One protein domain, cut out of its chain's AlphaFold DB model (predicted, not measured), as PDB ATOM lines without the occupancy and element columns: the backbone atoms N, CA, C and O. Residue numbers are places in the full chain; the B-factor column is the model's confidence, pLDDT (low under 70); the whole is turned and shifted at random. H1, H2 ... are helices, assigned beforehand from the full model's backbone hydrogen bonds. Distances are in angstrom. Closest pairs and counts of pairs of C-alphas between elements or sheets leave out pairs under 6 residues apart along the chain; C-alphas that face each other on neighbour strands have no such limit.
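AT A GLANCE: This is residues 491 to 588 of the 597 residues of the protein "Poly(A) polymerase" of Legionella quateirensis (UniProt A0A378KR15). The longest helix, H2, makes the core, with H3 and H4 side by side with it in a triangle and running the same way, while H1 packs steeply on H2 from the side away from H3. Between these same-way helices two long links, residues 526 to 542 and 555 to 567, run back to where the next helix begins, and the short H5 is near the last residues of H2. The printed part has 98 residues with five named helices, in the order H1, H2, H3, H4, H5, and no named strand; the class is all helix, though under half of the residues, 47, are in named helices. The whole is compact and rounded, with a radius of gyration of the C-alphas of 12.7 A and spans of 35 by 30 by 27 A.

IN THESE COORDINATES: Find C-alpha 511 at (-45.883, 40.155, 15.141); from there H2, residues 511 to 525, runs 20.7 A to C-alpha 525 at (-26.374, 36.539, 21.029). H3, residues 543 to 554, is 15.7 A long, and H4, residues 568 to 574, is 10.0 A. Look for H1, residues 493 to 501, from C-alpha 493 at (-32.588, 50.271, 21.931); it is 12.6 A long. H5, residues 581 to 584, spans 4.9 A.

HOW THE PARTS SIT: Begin at H2, the hub, which touches three helices. It touches H3 at a shallow tilt of 7 degrees, the same way, with the closest C-alphas, those of Leu 517 and Leu 549, 6.4 A apart. H1 touches H2 at a steep tilt of 63 degrees, opposite ways; look at Ala 499 and Ala 518, whose C-alphas are the closest at 5.3 A. H4 touches H2 the same way at 35.3 degrees, only just a steep tilt, with the closest C-alphas, of Ala 518 and Leu 573, at 7.2 A. One of these three pairs is at a shallow tilt, and the helix packing is mostly crossed, but only just. H3 and H4 are close but not clearly touching, the closest C-alphas being those of Tyr 548 and Val 570 at 7.3 A. H5 is close to H2 but not clearly touching, with the closest C-alphas, of Phe 524 and Phe 583, at 7.9 A. H1 is apart from H3, H4 and H5, and H5 is apart from H3 and H4. In H1, H2, H3 and H4 every O i to N i+4 pair is within hydrogen-bond range; H5 is too short for such a pair.

THE WHOLE: The two C-alphas farthest apart are those of Ala 508 and Ala 588, at 37.8 A. The printed part has no cut. The links from H2 to H3 and from H3 to H4 are long, with 17 and 13 residues; the other two are short. The mean pLDDT of the printed part is 84.4, and you will find values under 70 at residue 530, residues 555 to 566 and residues 582 to 588.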
ATOM      1  N   ASN A 491     -32.833  44.315  26.628       96.06
ATOM      2  CA  ASN A 491     -32.008  44.740  25.504       96.06
ATOM      3  C   ASN A 491     -31.890  46.274  25.466       96.06
ATOM      4  O   ASN A 491     -32.760  47.015  25.939       96.06
ATOM      5  N   SER A 492     -30.797  46.769  24.881       96.81
ATOM      6  CA  SER A 492     -30.643  48.191  24.547       96.81
ATOM      7  C   SER A 492     -31.508  48.558  23.332       96.81
ATOM      8  O   SER A 492     -31.862  47.674  22.554       96.81
ATOM      9  N   TYR A 493     -31.805  49.845  23.107       97.50
ATOM     10  CA  TYR A 493     -32.588  50.271  21.931       97.50
ATOM     11  C   TYR A 493     -32.003  49.754  20.606       97.50
ATOM     12  O   TYR A 493     -32.734  49.233  19.763       97.50
ATOM     13  N   SER A 494     -30.679  49.848  20.437       97.81
ATOM     14  CA  SER A 494     -29.990  49.360  19.239       97.81
ATOM     15  C   SER A 494     -30.062  47.837  19.115       97.81
ATOM     16  O   SER A 494     -30.283  47.335  18.016       97.81
ATOM     17  N   SER A 495     -29.962  47.103  20.228       97.69
ATOM     18  CA  SER A 495     -30.117  45.644  20.258       97.69
ATOM     19  C   SER A 495     -31.537  45.210  19.871       97.69
ATOM     20  O   SER A 495     -31.680  44.331  19.030       97.69
ATOM     21  N   VAL A 496     -32.591  45.846  20.404       98.19
ATOM     22  CA  VAL A 496     -33.985  45.540  20.011       98.19
ATOM     23  C   VAL A 496     -34.203  45.848  18.525       98.19
ATOM     24  O   VAL A 496     -34.816  45.055  17.812       98.19
ATOM     25  N   ARG A 497     -33.670  46.970  18.022       98.06
ATOM     26  CA  ARG A 497     -33.763  47.328  16.598       98.06
ATOM     27  C   ARG A 497     -33.057  46.302  15.703       98.06
ATOM     28  O   ARG A 497     -33.645  45.873  14.717       98.06
ATOM     29  N   SER A 498     -31.856  45.861  16.087       98.06
ATOM     30  CA  SER A 498     -31.126  44.757  15.443       98.06
ATOM     31  C   SER A 498     -31.951  43.465  15.424       98.06
ATOM     32  O   SER A 498     -32.126  42.862  14.368       98.06
ATOM     33  N   ALA A 499     -32.542  43.087  16.562       98.12
ATOM     34  CA  ALA A 499     -33.404  41.912  16.671       98.12
ATOM     35  C   ALA A 499     -34.618  41.982  15.730       98.12
ATOM     36  O   ALA A 499     -34.947  41.002  15.071       98.12
ATOM     37  N   CYS A 500     -35.263  43.148  15.622       98.31
ATOM     38  CA  CYS A 500     -36.445  43.322  14.774       98.31
ATOM     39  C   CYS A 500     -36.130  43.256  13.271       98.31
ATOM     40  O   CYS A 500     -36.991  42.849  12.501       98.31
ATOM     41  N   LEU A 501     -34.912  43.621  12.848       98.06
ATOM     42  CA  LEU A 501     -34.469  43.495  11.448       98.06
ATOM     43  C   LEU A 501     -34.232  42.038  11.017       98.06
ATOM     44  O   LEU A 501     -34.155  41.764   9.824       98.06
ATOM     45  N   LYS A 502     -34.118  41.116  11.979       98.19
ATOM     46  CA  LYS A 502     -33.947  39.674  11.761       98.19
ATOM     47  C   LYS A 502     -35.277  38.912  11.677       98.19
ATOM     48  O   LYS A 502     -35.275  37.718  11.390       98.19
ATOM     49  N   ILE A 503     -36.408  39.571  11.948       97.94
ATOM     50  CA  ILE A 503     -37.736  38.948  11.890       97.94
ATOM     51  C   ILE A 503     -38.139  38.756  10.416       97.94
ATOM     52  O   ILE A 503     -38.098  39.731   9.661       97.94
ATOM     53  N   PRO A 504     -38.514  37.535   9.982       96.88
ATOM     54  CA  PRO A 504     -38.978  37.294   8.615       96.88
ATOM     55  C   PRO A 504     -40.327  37.980   8.338       96.88
ATOM     56  O   PRO A 504     -40.978  38.516   9.234       96.88
ATOM     57  N   ALA A 505     -40.778  37.955   7.082       96.44
ATOM     58  CA  ALA A 505     -42.146  38.353   6.763       96.44
ATOM     59  C   ALA A 505     -43.140  37.370   7.413       96.44
ATOM     60  O   ALA A 505     -43.038  36.166   7.198       96.44
ATOM     61  N   ILE A 506     -44.073  37.899   8.205       96.88
ATOM     62  CA  ILE A 506     -45.048  37.158   9.025       96.88
ATOM     63  C   ILE A 506     -46.389  37.898   9.052       96.88
ATOM     64  O   ILE A 506     -46.470  39.068   8.653       96.88
ATOM     65  N   ASN A 507     -47.435  37.251   9.567       96.81
ATOM     66  CA  ASN A 507     -48.753  37.866   9.687       96.81
ATOM     67  C   ASN A 507     -48.805  38.919  10.814       96.81
ATOM     68  O   ASN A 507     -47.961  38.979  11.712       96.81
ATOM     69  N   ALA A 508     -49.786  39.826  10.746       96.50
ATOM     70  CA  ALA A 508     -49.850  40.992  11.634       96.50
ATOM     71  C   ALA A 508     -50.176  40.638  13.100       96.50
ATOM     72  O   ALA A 508     -49.771  41.358  14.011       96.50
ATOM     73  N   ASP A 509     -50.899  39.547  13.316       96.31
ATOM     74  CA  ASP A 509     -51.222  38.932  14.603       96.31
ATOM     75  C   ASP A 509     -50.019  38.207  15.231       96.31
ATOM     76  O   ASP A 509     -49.790  38.333  16.437       96.31
ATOM     77  N   GLU A 510     -49.181  37.566  14.415       96.44
ATOM     78  CA  GLU A 510     -47.942  36.895  14.848       96.44
ATOM     79  C   GLU A 510     -46.826  37.869  15.263       96.44
ATOM     80  O   GLU A 510     -45.887  37.498  15.975       96.44
ATOM     81  N   LYS A 511     -46.920  39.147  14.868       97.88
ATOM     82  CA  LYS A 511     -45.883  40.155  15.141       97.88
ATOM     83  C   LYS A 511     -45.455  40.231  16.605       97.88
ATOM     84  O   LYS A 511     -44.280  40.498  16.861       97.88
ATOM     85  N   TYR A 512     -46.387  40.059  17.545       97.62
ATOM     86  CA  TYR A 512     -46.093  40.165  18.975       97.62
ATOM     87  C   TYR A 512     -45.204  39.018  19.463       97.62
ATOM     88  O   TYR A 512     -44.162  39.284  20.063       97.62
ATOM     89  N   ILE A 513     -45.556  37.763  19.152       97.00
ATOM     90  CA  ILE A 513     -44.741  36.612  19.550       97.00
ATOM     91  C   ILE A 513     -43.365  36.666  18.880       97.00
ATOM     92  O   ILE A 513     -42.358  36.570  19.576       97.00
ATOM     93  N   PHE A 514     -43.276  36.971  17.582       97.62
ATOM     94  CA  PHE A 514     -41.980  37.090  16.900       97.62
ATOM     95  C   PHE A 514     -41.088  38.202  17.466       97.62
ATOM     96  O   PHE A 514     -39.872  38.031  17.533       97.62
ATOM     97  N   TRP A 515     -41.662  39.309  17.951       98.25
ATOM     98  CA  TRP A 515     -40.899  40.333  18.670       98.25
ATOM     99  C   TRP A 515     -40.354  39.822  20.010       98.25
ATOM    100  O   TRP A 515     -39.219  40.148  20.360       98.25
ATOM    101  N   ILE A 516     -41.110  38.994  20.742       97.38
ATOM    102  CA  ILE A 516     -40.622  38.333  21.963       97.38
ATOM    103  C   ILE A 516     -39.476  37.374  21.612       97.38
ATOM    104  O   ILE A 516     -38.388  37.512  22.175       97.38
ATOM    105  N   LEU A 517     -39.684  36.457  20.659       95.50
ATOM    106  CA  LEU A 517     -38.692  35.454  20.247       95.50
ATOM    107  C   LEU A 517     -37.383  36.112  19.785       95.50
ATOM    108  O   LEU A 517     -36.311  35.768  20.277       95.50
ATOM    109  N   ALA A 518     -37.465  37.120  18.911       96.88
ATOM    110  CA  ALA A 518     -36.302  37.858  18.424       96.88
ATOM    111  C   ALA A 518     -35.533  38.551  19.559       96.88
ATOM    112  O   ALA A 518     -34.303  38.562  19.561       96.88
ATOM    113  N   ASN A 519     -36.233  39.108  20.553       96.88
ATOM    114  CA  ASN A 519     -35.580  39.733  21.701       96.88
ATOM    115  C   ASN A 519     -34.931  38.715  22.646       96.88
ATOM    116  O   ASN A 519     -33.857  39.007  23.172       96.88
ATOM    117  N   VAL A 520     -35.520  37.529  22.830       94.25
ATOM    118  CA  VAL A 520     -34.896  36.423  23.581       94.25
ATOM    119  C   VAL A 520     -33.629  35.939  22.867       94.25
ATOM    120  O   VAL A 520     -32.565  35.905  23.481       94.25
ATOM    121  N   LEU A 521     -33.695  35.691  21.556       93.50
ATOM    122  CA  LEU A 521     -32.534  35.302  20.743       93.50
ATOM    123  C   LEU A 521     -31.426  36.367  20.757       93.50
ATOM    124  O   LEU A 521     -30.248  36.039  20.895       93.50
ATOM    125  N   GLN A 522     -31.786  37.654  20.706       95.50
ATOM    126  CA  GLN A 522     -30.817  38.747  20.809       95.50
ATOM    127  C   GLN A 522     -30.105  38.779  22.165       95.50
ATOM    128  O   GLN A 522     -28.933  39.145  22.222       95.50
ATOM    129  N   ARG A 523     -30.768  38.382  23.259       92.38
ATOM    130  CA  ARG A 523     -30.126  38.268  24.579       92.38
ATOM    131  C   ARG A 523     -29.101  37.142  24.601       92.38
ATOM    132  O   ARG A 523     -28.024  37.347  25.150       92.38
ATOM    133  N   PHE A 524     -29.393  36.002  23.975       91.19
ATOM    134  CA  PHE A 524     -28.436  34.897  23.854       91.19
ATOM    135  C   PHE A 524     -27.229  35.276  22.985       91.19
ATOM    136  O   PHE A 524     -26.097  35.047  23.403       91.19
ATOM    137  N   GLU A 525     -27.449  35.951  21.851       92.25
ATOM    138  CA  GLU A 525     -26.374  36.539  21.029       92.25
ATOM    139  C   GLU A 525     -25.534  37.568  21.820       92.25
ATOM    140  O   GLU A 525     -24.323  37.655  21.644       92.25
ATOM    141  N   ASN A 526     -26.151  38.291  22.762       92.00
ATOM    142  CA  ASN A 526     -25.479  39.202  23.698       92.00
ATOM    143  C   ASN A 526     -24.870  38.492  24.937       92.00
ATOM    144  O   ASN A 526     -24.501  39.166  25.900       92.00
ATOM    145  N   GLY A 527     -24.816  37.154  24.978       89.75
ATOM    146  CA  GLY A 527     -24.263  36.368  26.093       89.75
ATOM    147  C   GLY A 527     -25.135  36.283  27.359       89.75
ATOM    148  O   GLY A 527     -24.727  35.682  28.352       89.75
ATOM    149  N   LYS A 528     -26.352  36.839  27.357       86.06
ATOM    150  CA  LYS A 528     -27.280  36.855  28.506       86.06
ATOM    151  C   LYS A 528     -28.118  35.573  28.607       86.06
ATOM    152  O   LYS A 528     -29.349  35.603  28.547       86.06
ATOM    153  N   GLY A 529     -27.450  34.431  28.737       73.94
ATOM    154  CA  GLY A 529     -28.115  33.133  28.878       73.94
ATOM    155  C   GLY A 529     -28.957  32.984  30.150       73.94
ATOM    156  O   GLY A 529     -28.771  33.701  31.130       73.94
ATOM    157  N   ASN A 530     -29.853  31.992  30.148       68.00
ATOM    158  CA  ASN A 530     -30.621  31.489  31.305       68.00
ATOM    159  C   ASN A 530     -31.640  32.432  31.958       68.00
ATOM    160  O   ASN A 530     -32.355  32.011  32.866       68.00
ATOM    161  N   GLN A 531     -31.755  33.683  31.524       76.50
ATOM    162  CA  GLN A 531     -32.755  34.592  32.071       76.50
ATOM    163  C   GLN A 531     -34.054  34.517  31.265       76.50
ATOM    164  O   GLN A 531     -34.060  34.797  30.066       76.50
ATOM    165  N   ALA A 532     -35.178  34.238  31.926       82.25
ATOM    166  CA  ALA A 532     -36.496  34.379  31.309       82.25
ATOM    167  C   ALA A 532     -36.726  35.820  30.805       82.25
ATOM    168  O   ALA A 532     -36.146  36.781  31.321       82.25
ATOM    169  N   CYS A 533     -37.571  35.971  29.787       84.50
ATOM    170  CA  CYS A 533     -38.021  37.262  29.278       84.50
ATOM    171  C   CYS A 533     -38.624  38.083  30.435       84.50
ATOM    172  O   CYS A 533     -39.484  37.563  31.151       84.50
ATOM    173  N   PRO A 534     -38.238  39.358  30.632       88.81
ATOM    174  CA  PRO A 534     -38.788  40.176  31.714       88.81
ATOM    175  C   PRO A 534     -40.320  40.290  31.712       88.81
ATOM    176  O   PRO A 534     -40.916  40.455  32.781       88.81
ATOM    177  N   LEU A 535     -40.952  40.161  30.538       91.06
ATOM    178  CA  LEU A 535     -42.406  40.144  30.360       91.06
ATOM    179  C   LEU A 535     -43.092  38.805  30.668       91.06
ATOM    180  O   LEU A 535     -44.316  38.785  30.667       91.06
ATOM    181  N   ASN A 536     -42.374  37.709  30.955       90.50
ATOM    182  CA  ASN A 536     -42.960  36.356  31.027       90.50
ATOM    183  C   ASN A 536     -44.197  36.252  31.947       90.50
ATOM    184  O   ASN A 536     -45.132  35.515  31.669       90.50
ATOM    185  N   PHE A 537     -44.238  37.050  33.019       92.25
ATOM    186  CA  PHE A 537     -45.353  37.102  33.973       92.25
ATOM    187  C   PHE A 537     -46.646  37.766  33.446       92.25
ATOM    188  O   PHE A 537     -47.658  37.723  34.145       92.25
ATOM    189  N   ILE A 538     -46.620  38.395  32.262       92.19
ATOM    190  CA  ILE A 538     -47.791  38.992  31.592       92.19
ATOM    191  C   ILE A 538     -48.068  38.411  30.201       92.19
ATOM    192  O   ILE A 538     -48.948  38.911  29.503       92.19
ATOM    193  N   LEU A 539     -47.319  37.396  29.767       91.56
ATOM    194  CA  LEU A 539     -47.558  36.788  28.464       91.56
ATOM    195  C   LEU A 539     -48.817  35.914  28.527       91.56
ATOM    196  O   LEU A 539     -48.892  34.966  29.309       91.56
ATOM    197  N   ARG A 540     -49.808  36.221  27.684       94.56
ATOM    198  CA  ARG A 540     -50.918  35.316  27.368       94.56
ATOM    199  C   ARG A 540     -50.636  34.683  26.020       94.56
ATOM    200  O   ARG A 540     -51.083  35.175  24.989       94.56
ATOM    201  N   LEU A 541     -49.841  33.624  26.035       94.38
ATOM    202  CA  LEU A 541     -49.537  32.858  24.835       94.38
ATOM    203  C   LEU A 541     -50.622  31.806  24.604       94.38
ATOM    204  O   LEU A 541     -51.111  31.177  25.545       94.38
ATOM    205  N   SER A 542     -50.997  31.615  23.343       94.38
ATOM    206  CA  SER A 542     -51.643  30.377  22.909       94.38
ATOM    207  C   SER A 542     -50.686  29.190  23.088       94.38
ATOM    208  O   SER A 542     -49.478  29.377  23.227       94.38
ATOM    209  N   PHE A 543     -51.210  27.962  23.051       91.81
ATOM    210  CA  PHE A 543     -50.394  26.743  23.133       91.81
ATOM    211  C   PHE A 543     -49.242  26.749  22.108       91.81
ATOM    212  O   PHE A 543     -48.092  26.540  22.465       91.81
ATOM    213  N   ILE A 544     -49.546  27.130  20.864       90.75
ATOM    214  CA  ILE A 544     -48.581  27.211  19.761       90.75
ATOM    215  C   ILE A 544     -47.508  28.286  20.020       90.75
ATOM    216  O   ILE A 544     -46.320  28.040  19.838       90.75
ATOM    217  N   GLU A 545     -47.896  29.477  20.485       94.31
ATOM    218  CA  GLU A 545     -46.931  30.538  20.819       94.31
ATOM    219  C   GLU A 545     -46.047  30.179  22.024       94.31
ATOM    220  O   GLU A 545     -44.891  30.600  22.084       94.31
ATOM    221  N   GLN A 546     -46.586  29.414  22.979       92.69
ATOM    222  CA  GLN A 546     -45.833  28.878  24.109       92.69
ATOM    223  C   GLN A 546     -44.803  27.852  23.624       92.69
ATOM    224  O   GLN A 546     -43.633  27.988  23.968       92.69
ATOM    225  N   ASP A 547     -45.191  26.923  22.743       88.31
ATOM    226  CA  ASP A 547     -44.271  25.963  22.119       88.31
ATOM    227  C   ASP A 547     -43.142  26.669  21.343       88.31
ATOM    228  O   ASP A 547     -41.986  26.253  21.421       88.31
ATOM    229  N   TYR A 548     -43.426  27.777  20.639       91.19
ATOM    230  CA  TYR A 548     -42.383  28.573  19.968       91.19
ATOM    231  C   TYR A 548     -41.374  29.161  20.965       91.19
ATOM    232  O   TYR A 548     -40.168  29.190  20.704       91.19
ATOM    233  N   LEU A 549     -41.871  29.671  22.096       91.06
ATOM    234  CA  LEU A 549     -41.050  30.298  23.124       91.06
ATOM    235  C   LEU A 549     -40.221  29.260  23.892       91.06
ATOM    236  O   LEU A 549     -39.032  29.481  24.127       91.06
ATOM    237  N   ASP A 550     -40.819  28.117  24.224       86.88
ATOM    238  CA  ASP A 550     -40.146  27.000  24.886       86.88
ATOM    239  C   ASP A 550     -39.131  26.317  23.963       86.88
ATOM    240  O   ASP A 550     -38.058  25.935  24.431       86.88
ATOM    241  N   TYR A 551     -39.390  26.251  22.651       84.50
ATOM    242  CA  TYR A 551     -38.390  25.835  21.666       84.50
ATOM    243  C   TYR A 551     -37.170  26.766  21.700       84.50
ATOM    244  O   TYR A 551     -36.054  26.294  21.911       84.50
ATOM    245  N   VAL A 552     -37.376  28.089  21.622       86.38
ATOM    246  CA  VAL A 552     -36.283  29.078  21.706       86.38
ATOM    247  C   VAL A 552     -35.513  29.008  23.035       86.38
ATOM    248  O   VAL A 552     -34.299  29.198  23.023       86.38
ATOM    249  N   TYR A 553     -36.156  28.723  24.175       84.88
ATOM    250  CA  TYR A 553     -35.447  28.555  25.457       84.88
ATOM    251  C   TYR A 553     -34.728  27.210  25.610       84.88
ATOM    252  O   TYR A 553     -33.646  27.166  26.198       84.88
ATOM    253  N   GLY A 554     -35.360  26.117  25.184       73.69
ATOM    254  CA  GLY A 554     -34.960  24.754  25.535       73.69
ATOM    255  C   GLY A 554     -34.099  24.048  24.492       73.69
ATOM    256  O   GLY A 554     -33.456  23.049  24.821       73.69
ATOM    257  N   LYS A 555     -34.101  24.524  23.241       60.09
ATOM    258  CA  LYS A 555     -33.421  23.882  22.114       60.09
ATOM    259  C   LYS A 555     -32.793  24.935  21.199       60.09
ATOM    260  O   LYS A 555     -33.475  25.629  20.452       60.09
ATOM    261  N   GLY A 556     -31.459  24.991  21.197       53.75
ATOM    262  CA  GLY A 556     -30.739  25.515  20.037       53.75
ATOM    263  C   GLY A 556     -31.113  24.732  18.762       53.75
ATOM    264  O   GLY A 556     -31.708  23.654  18.855       53.75
ATOM    265  N   PRO A 557     -30.769  25.246  17.565       50.31
ATOM    266  CA  PRO A 557     -31.236  24.716  16.276       50.31
ATOM    267  C   PRO A 557     -31.001  23.210  16.032       50.31
ATOM    268  O   PRO A 557     -31.686  22.622  15.197       50.31
ATOM    269  N   ASP A 558     -30.084  22.581  16.766       51.22
ATOM    270  CA  ASP A 558     -29.569  21.235  16.492       51.22
ATOM    271  C   ASP A 558     -30.431  20.090  17.054       51.22
ATOM    272  O   ASP A 558     -30.181  18.923  16.747       51.22
ATOM    273  N   LYS A 559     -31.481  20.387  17.836       50.47
ATOM    274  CA  LYS A 559     -32.471  19.379  18.258       50.47
ATOM    275  C   LYS A 559     -33.901  19.834  18.007       50.47
ATOM    276  O   LYS A 559     -34.599  20.310  18.901       50.47
ATOM    277  N   ILE A 560     -34.349  19.605  16.774       51.81
ATOM    278  CA  ILE A 560     -35.768  19.584  16.413       51.81
ATOM    279  C   ILE A 560     -36.439  18.482  17.257       51.81
ATOM    280  O   ILE A 560     -36.045  17.320  17.126       51.81
ATOM    281  N   PRO A 561     -37.411  18.786  18.139       49.53
ATOM    282  CA  PRO A 561     -38.197  17.736  18.771       49.53
ATOM    283  C   PRO A 561     -38.978  16.978  17.690       49.53
ATOM    284  O   PRO A 561     -39.538  17.597  16.789       49.53
ATOM    285  N   GLU A 562     -39.102  15.654  17.809       53.84
ATOM    286  CA  GLU A 562     -39.888  14.811  16.880       53.84
ATOM    287  C   GLU A 562     -41.402  15.146  16.867       53.84
ATOM    288  O   GLU A 562     -42.194  14.492  16.190       53.84
ATOM    289  N   VAL A 563     -41.821  16.173  17.615       51.84
ATOM    290  CA  VAL A 563     -43.205  16.593  17.832       51.84
ATOM    291  C   VAL A 563     -43.378  18.075  17.456       51.84
ATOM    292  O   VAL A 563     -43.130  18.975  18.249       51.84
ATOM    293  N   TYR A 564     -43.859  18.295  16.230       54.38
ATOM    294  CA  TYR A 564     -44.825  19.343  15.846       54.38
ATOM    295  C   TYR A 564     -44.534  20.851  16.047       54.38
ATOM    296  O   TYR A 564     -45.481  21.629  16.125       54.38
ATOM    297  N   VAL A 565     -43.285  21.323  15.943       53.78
ATOM    298  CA  VAL A 565     -43.020  22.753  15.615       53.78
ATOM    299  C   VAL A 565     -42.216  22.890  14.319       53.78
ATOM    300  O   VAL A 565     -41.094  23.391  14.285       53.78
ATOM    301  N   PHE A 566     -42.816  22.449  13.211       63.19
ATOM    302  CA  PHE A 566     -42.338  22.769  11.864       63.19
ATOM    303  C   PHE A 566     -42.947  24.101  11.410       63.19
ATOM    304  O   PHE A 566     -43.854  24.142  10.584       63.19
ATOM    305  N   VAL A 567     -42.452  25.196  11.990       82.44
ATOM    306  CA  VAL A 567     -42.814  26.565  11.597       82.44
ATOM    307  C   VAL A 567     -41.585  27.187  10.933       82.44
ATOM    308  O   VAL A 567     -40.651  27.594  11.638       82.44
ATOM    309  N   PRO A 568     -41.515  27.179   9.584       87.88
ATOM    310  CA  PRO A 568     -40.347  27.633   8.830       87.88
ATOM    311  C   PRO A 568     -39.871  29.029   9.227       87.88
ATOM    312  O   PRO A 568     -38.673  29.290   9.209       87.88
ATOM    313  N   GLU A 569     -40.788  29.899   9.637       93.12
ATOM    314  CA  GLU A 569     -40.566  31.276  10.064       93.12
ATOM    315  C   GLU A 569     -39.780  31.345  11.384       93.12
ATOM    316  O   GLU A 569     -38.868  32.162  11.510       93.12
ATOM    317  N   VAL A 570     -40.057  30.460  12.351       90.88
ATOM    318  CA  VAL A 570     -39.301  30.381  13.619       90.88
ATOM    319  C   VAL A 570     -37.886  29.856  13.360       90.88
ATOM    320  O   VAL A 570     -36.909  30.422  13.855       90.88
ATOM    321  N   LEU A 571     -37.744  28.834  12.510       88.69
ATOM    322  CA  LEU A 571     -36.431  28.325  12.093       88.69
ATOM    323  C   LEU A 571     -35.644  29.365  11.276       88.69
ATOM    324  O   LEU A 571     -34.428  29.484  11.431       88.69
ATOM    325  N   ALA A 572     -36.320  30.134  10.419       91.62
ATOM    326  CA  ALA A 572     -35.726  31.220   9.646       91.62
ATOM    327  C   ALA A 572     -35.260  32.368  10.549       91.62
ATOM    328  O   ALA A 572     -34.158  32.873  10.331       91.62
ATOM    329  N   LEU A 573     -36.049  32.729  11.571       94.19
ATOM    330  CA  LEU A 573     -35.690  33.707  12.599       94.19
ATOM    331  C   LEU A 573     -34.418  33.281  13.341       94.19
ATOM    332  O   LEU A 573     -33.466  34.053  13.393       94.19
ATOM    333  N   ILE A 574     -34.375  32.056  13.881       91.31
ATOM    334  CA  ILE A 574     -33.229  31.547  14.661       91.31
ATOM    335  C   ILE A 574     -31.933  31.603  13.843       91.31
ATOM    336  O   ILE A 574     -30.911  32.069  14.346       91.31
ATOM    337  N   LYS A 575     -31.984  31.228  12.557       91.56
ATOM    338  CA  LYS A 575     -30.833  31.265  11.634       91.56
ATOM    339  C   LYS A 575     -30.244  32.666  11.398       91.56
ATOM    340  O   LYS A 575     -29.128  32.757  10.897       91.56
ATOM    341  N   GLN A 576     -30.945  33.746  11.756       95.88
ATOM    342  CA  GLN A 576     -30.415  35.116  11.675       95.88
ATOM    343  C   GLN A 576     -29.568  35.533  12.894       95.88
ATOM    344  O   GLN A 576     -29.001  36.631  12.895       95.88
ATOM    345  N   PHE A 577     -29.496  34.713  13.951       93.75
ATOM    346  CA  PHE A 577     -28.758  35.028  15.177       93.75
ATOM    347  C   PHE A 577     -27.475  34.205  15.309       93.75
ATOM    348  O   PHE A 577     -27.439  33.006  15.044       93.75
ATOM    349  N   ARG A 578     -26.408  34.860  15.773       92.31
ATOM    350  CA  ARG A 578     -25.103  34.249  16.050       92.31
ATOM    351  C   ARG A 578     -25.081  33.702  17.476       92.31
ATOM    352  O   ARG A 578     -24.491  34.296  18.374       92.31
ATOM    353  N   LEU A 579     -25.779  32.593  17.686       87.94
ATOM    354  CA  LEU A 579     -25.799  31.887  18.968       87.94
ATOM    355  C   LEU A 579     -24.458  31.162  19.180       87.94
ATOM    356  O   LEU A 579     -23.922  30.583  18.234       87.94
ATOM    357  N   SER A 580     -23.894  31.194  20.393       81.50
ATOM    358  CA  SER A 580     -22.658  30.447  20.678       81.50
ATOM    359  C   SER A 580     -22.928  28.941  20.737       81.50
ATOM    360  O   SER A 580     -24.024  28.509  21.104       81.50
ATOM    361  N   SER A 581     -21.914  28.133  20.422       73.12
ATOM    362  CA  SER A 581     -21.992  26.668  20.500       73.12
ATOM    363  C   SER A 581     -22.408  26.170  21.888       73.12
ATOM    364  O   SER A 581     -23.137  25.194  21.984       73.12
ATOM    365  N   GLU A 582     -22.063  26.884  22.964       67.25
ATOM    366  CA  GLU A 582     -22.488  26.564  24.337       67.25
ATOM    367  C   GLU A 582     -24.015  26.627  24.564       67.25
ATOM    368  O   GLU A 582     -24.522  25.995  25.492       67.25
ATOM    369  N   PHE A 583     -24.767  27.375  23.745       62.78
ATOM    370  CA  PHE A 583     -26.239  27.326  23.748       62.78
ATOM    371  C   PHE A 583     -26.792  26.176  22.906       62.78
ATOM    372  O   PHE A 583     -27.892  25.698  23.176       62.78
ATOM    373  N   ILE A 584     -26.040  25.746  21.895       56.84
ATOM    374  CA  ILE A 584     -26.414  24.671  20.977       56.84
ATOM    375  C   ILE A 584     -26.183  23.302  21.644       56.84
ATOM    376  O   ILE A 584     -27.041  22.430  21.580       56.84
ATOM    377  N   ASP A 585     -25.079  23.151  22.381       50.72
ATOM    378  CA  ASP A 585     -24.601  21.884  22.958       50.72
ATOM    379  C   ASP A 585     -25.179  21.568  24.360       50.72
ATOM    380  O   ASP A 585     -24.738  20.674  25.086       50.72
ATOM    381  N   ARG A 586     -26.208  22.308  24.796       49.97
ATOM    382  CA  ARG A 586     -26.746  22.251  26.171       49.97
ATOM    383  C   ARG A 586     -27.657  21.064  26.488       49.97
ATOM    384  O   ARG A 586     -28.397  21.063  27.470       49.97
ATOM    385  N   ASP A 587     -27.537  20.009  25.699       45.25
ATOM    386  CA  ASP A 587     -28.258  18.755  25.870       45.25
ATOM    387  C   ASP A 587     -27.551  17.754  26.808       45.25
ATOM    388  O   ASP A 587     -28.191  16.820  27.296       45.25
ATOM    389  N   ALA A 588     -26.274  17.976  27.143       41.62
ATOM    390  CA  ALA A 588     -25.517  17.122  28.069       41.62
ATOM    391  C   ALA A 588     -26.061  17.112  29.518       41.62
ATOM    392  O   ALA A 588     -25.777  16.189  30.279       41.62
TER     393      ALA A 588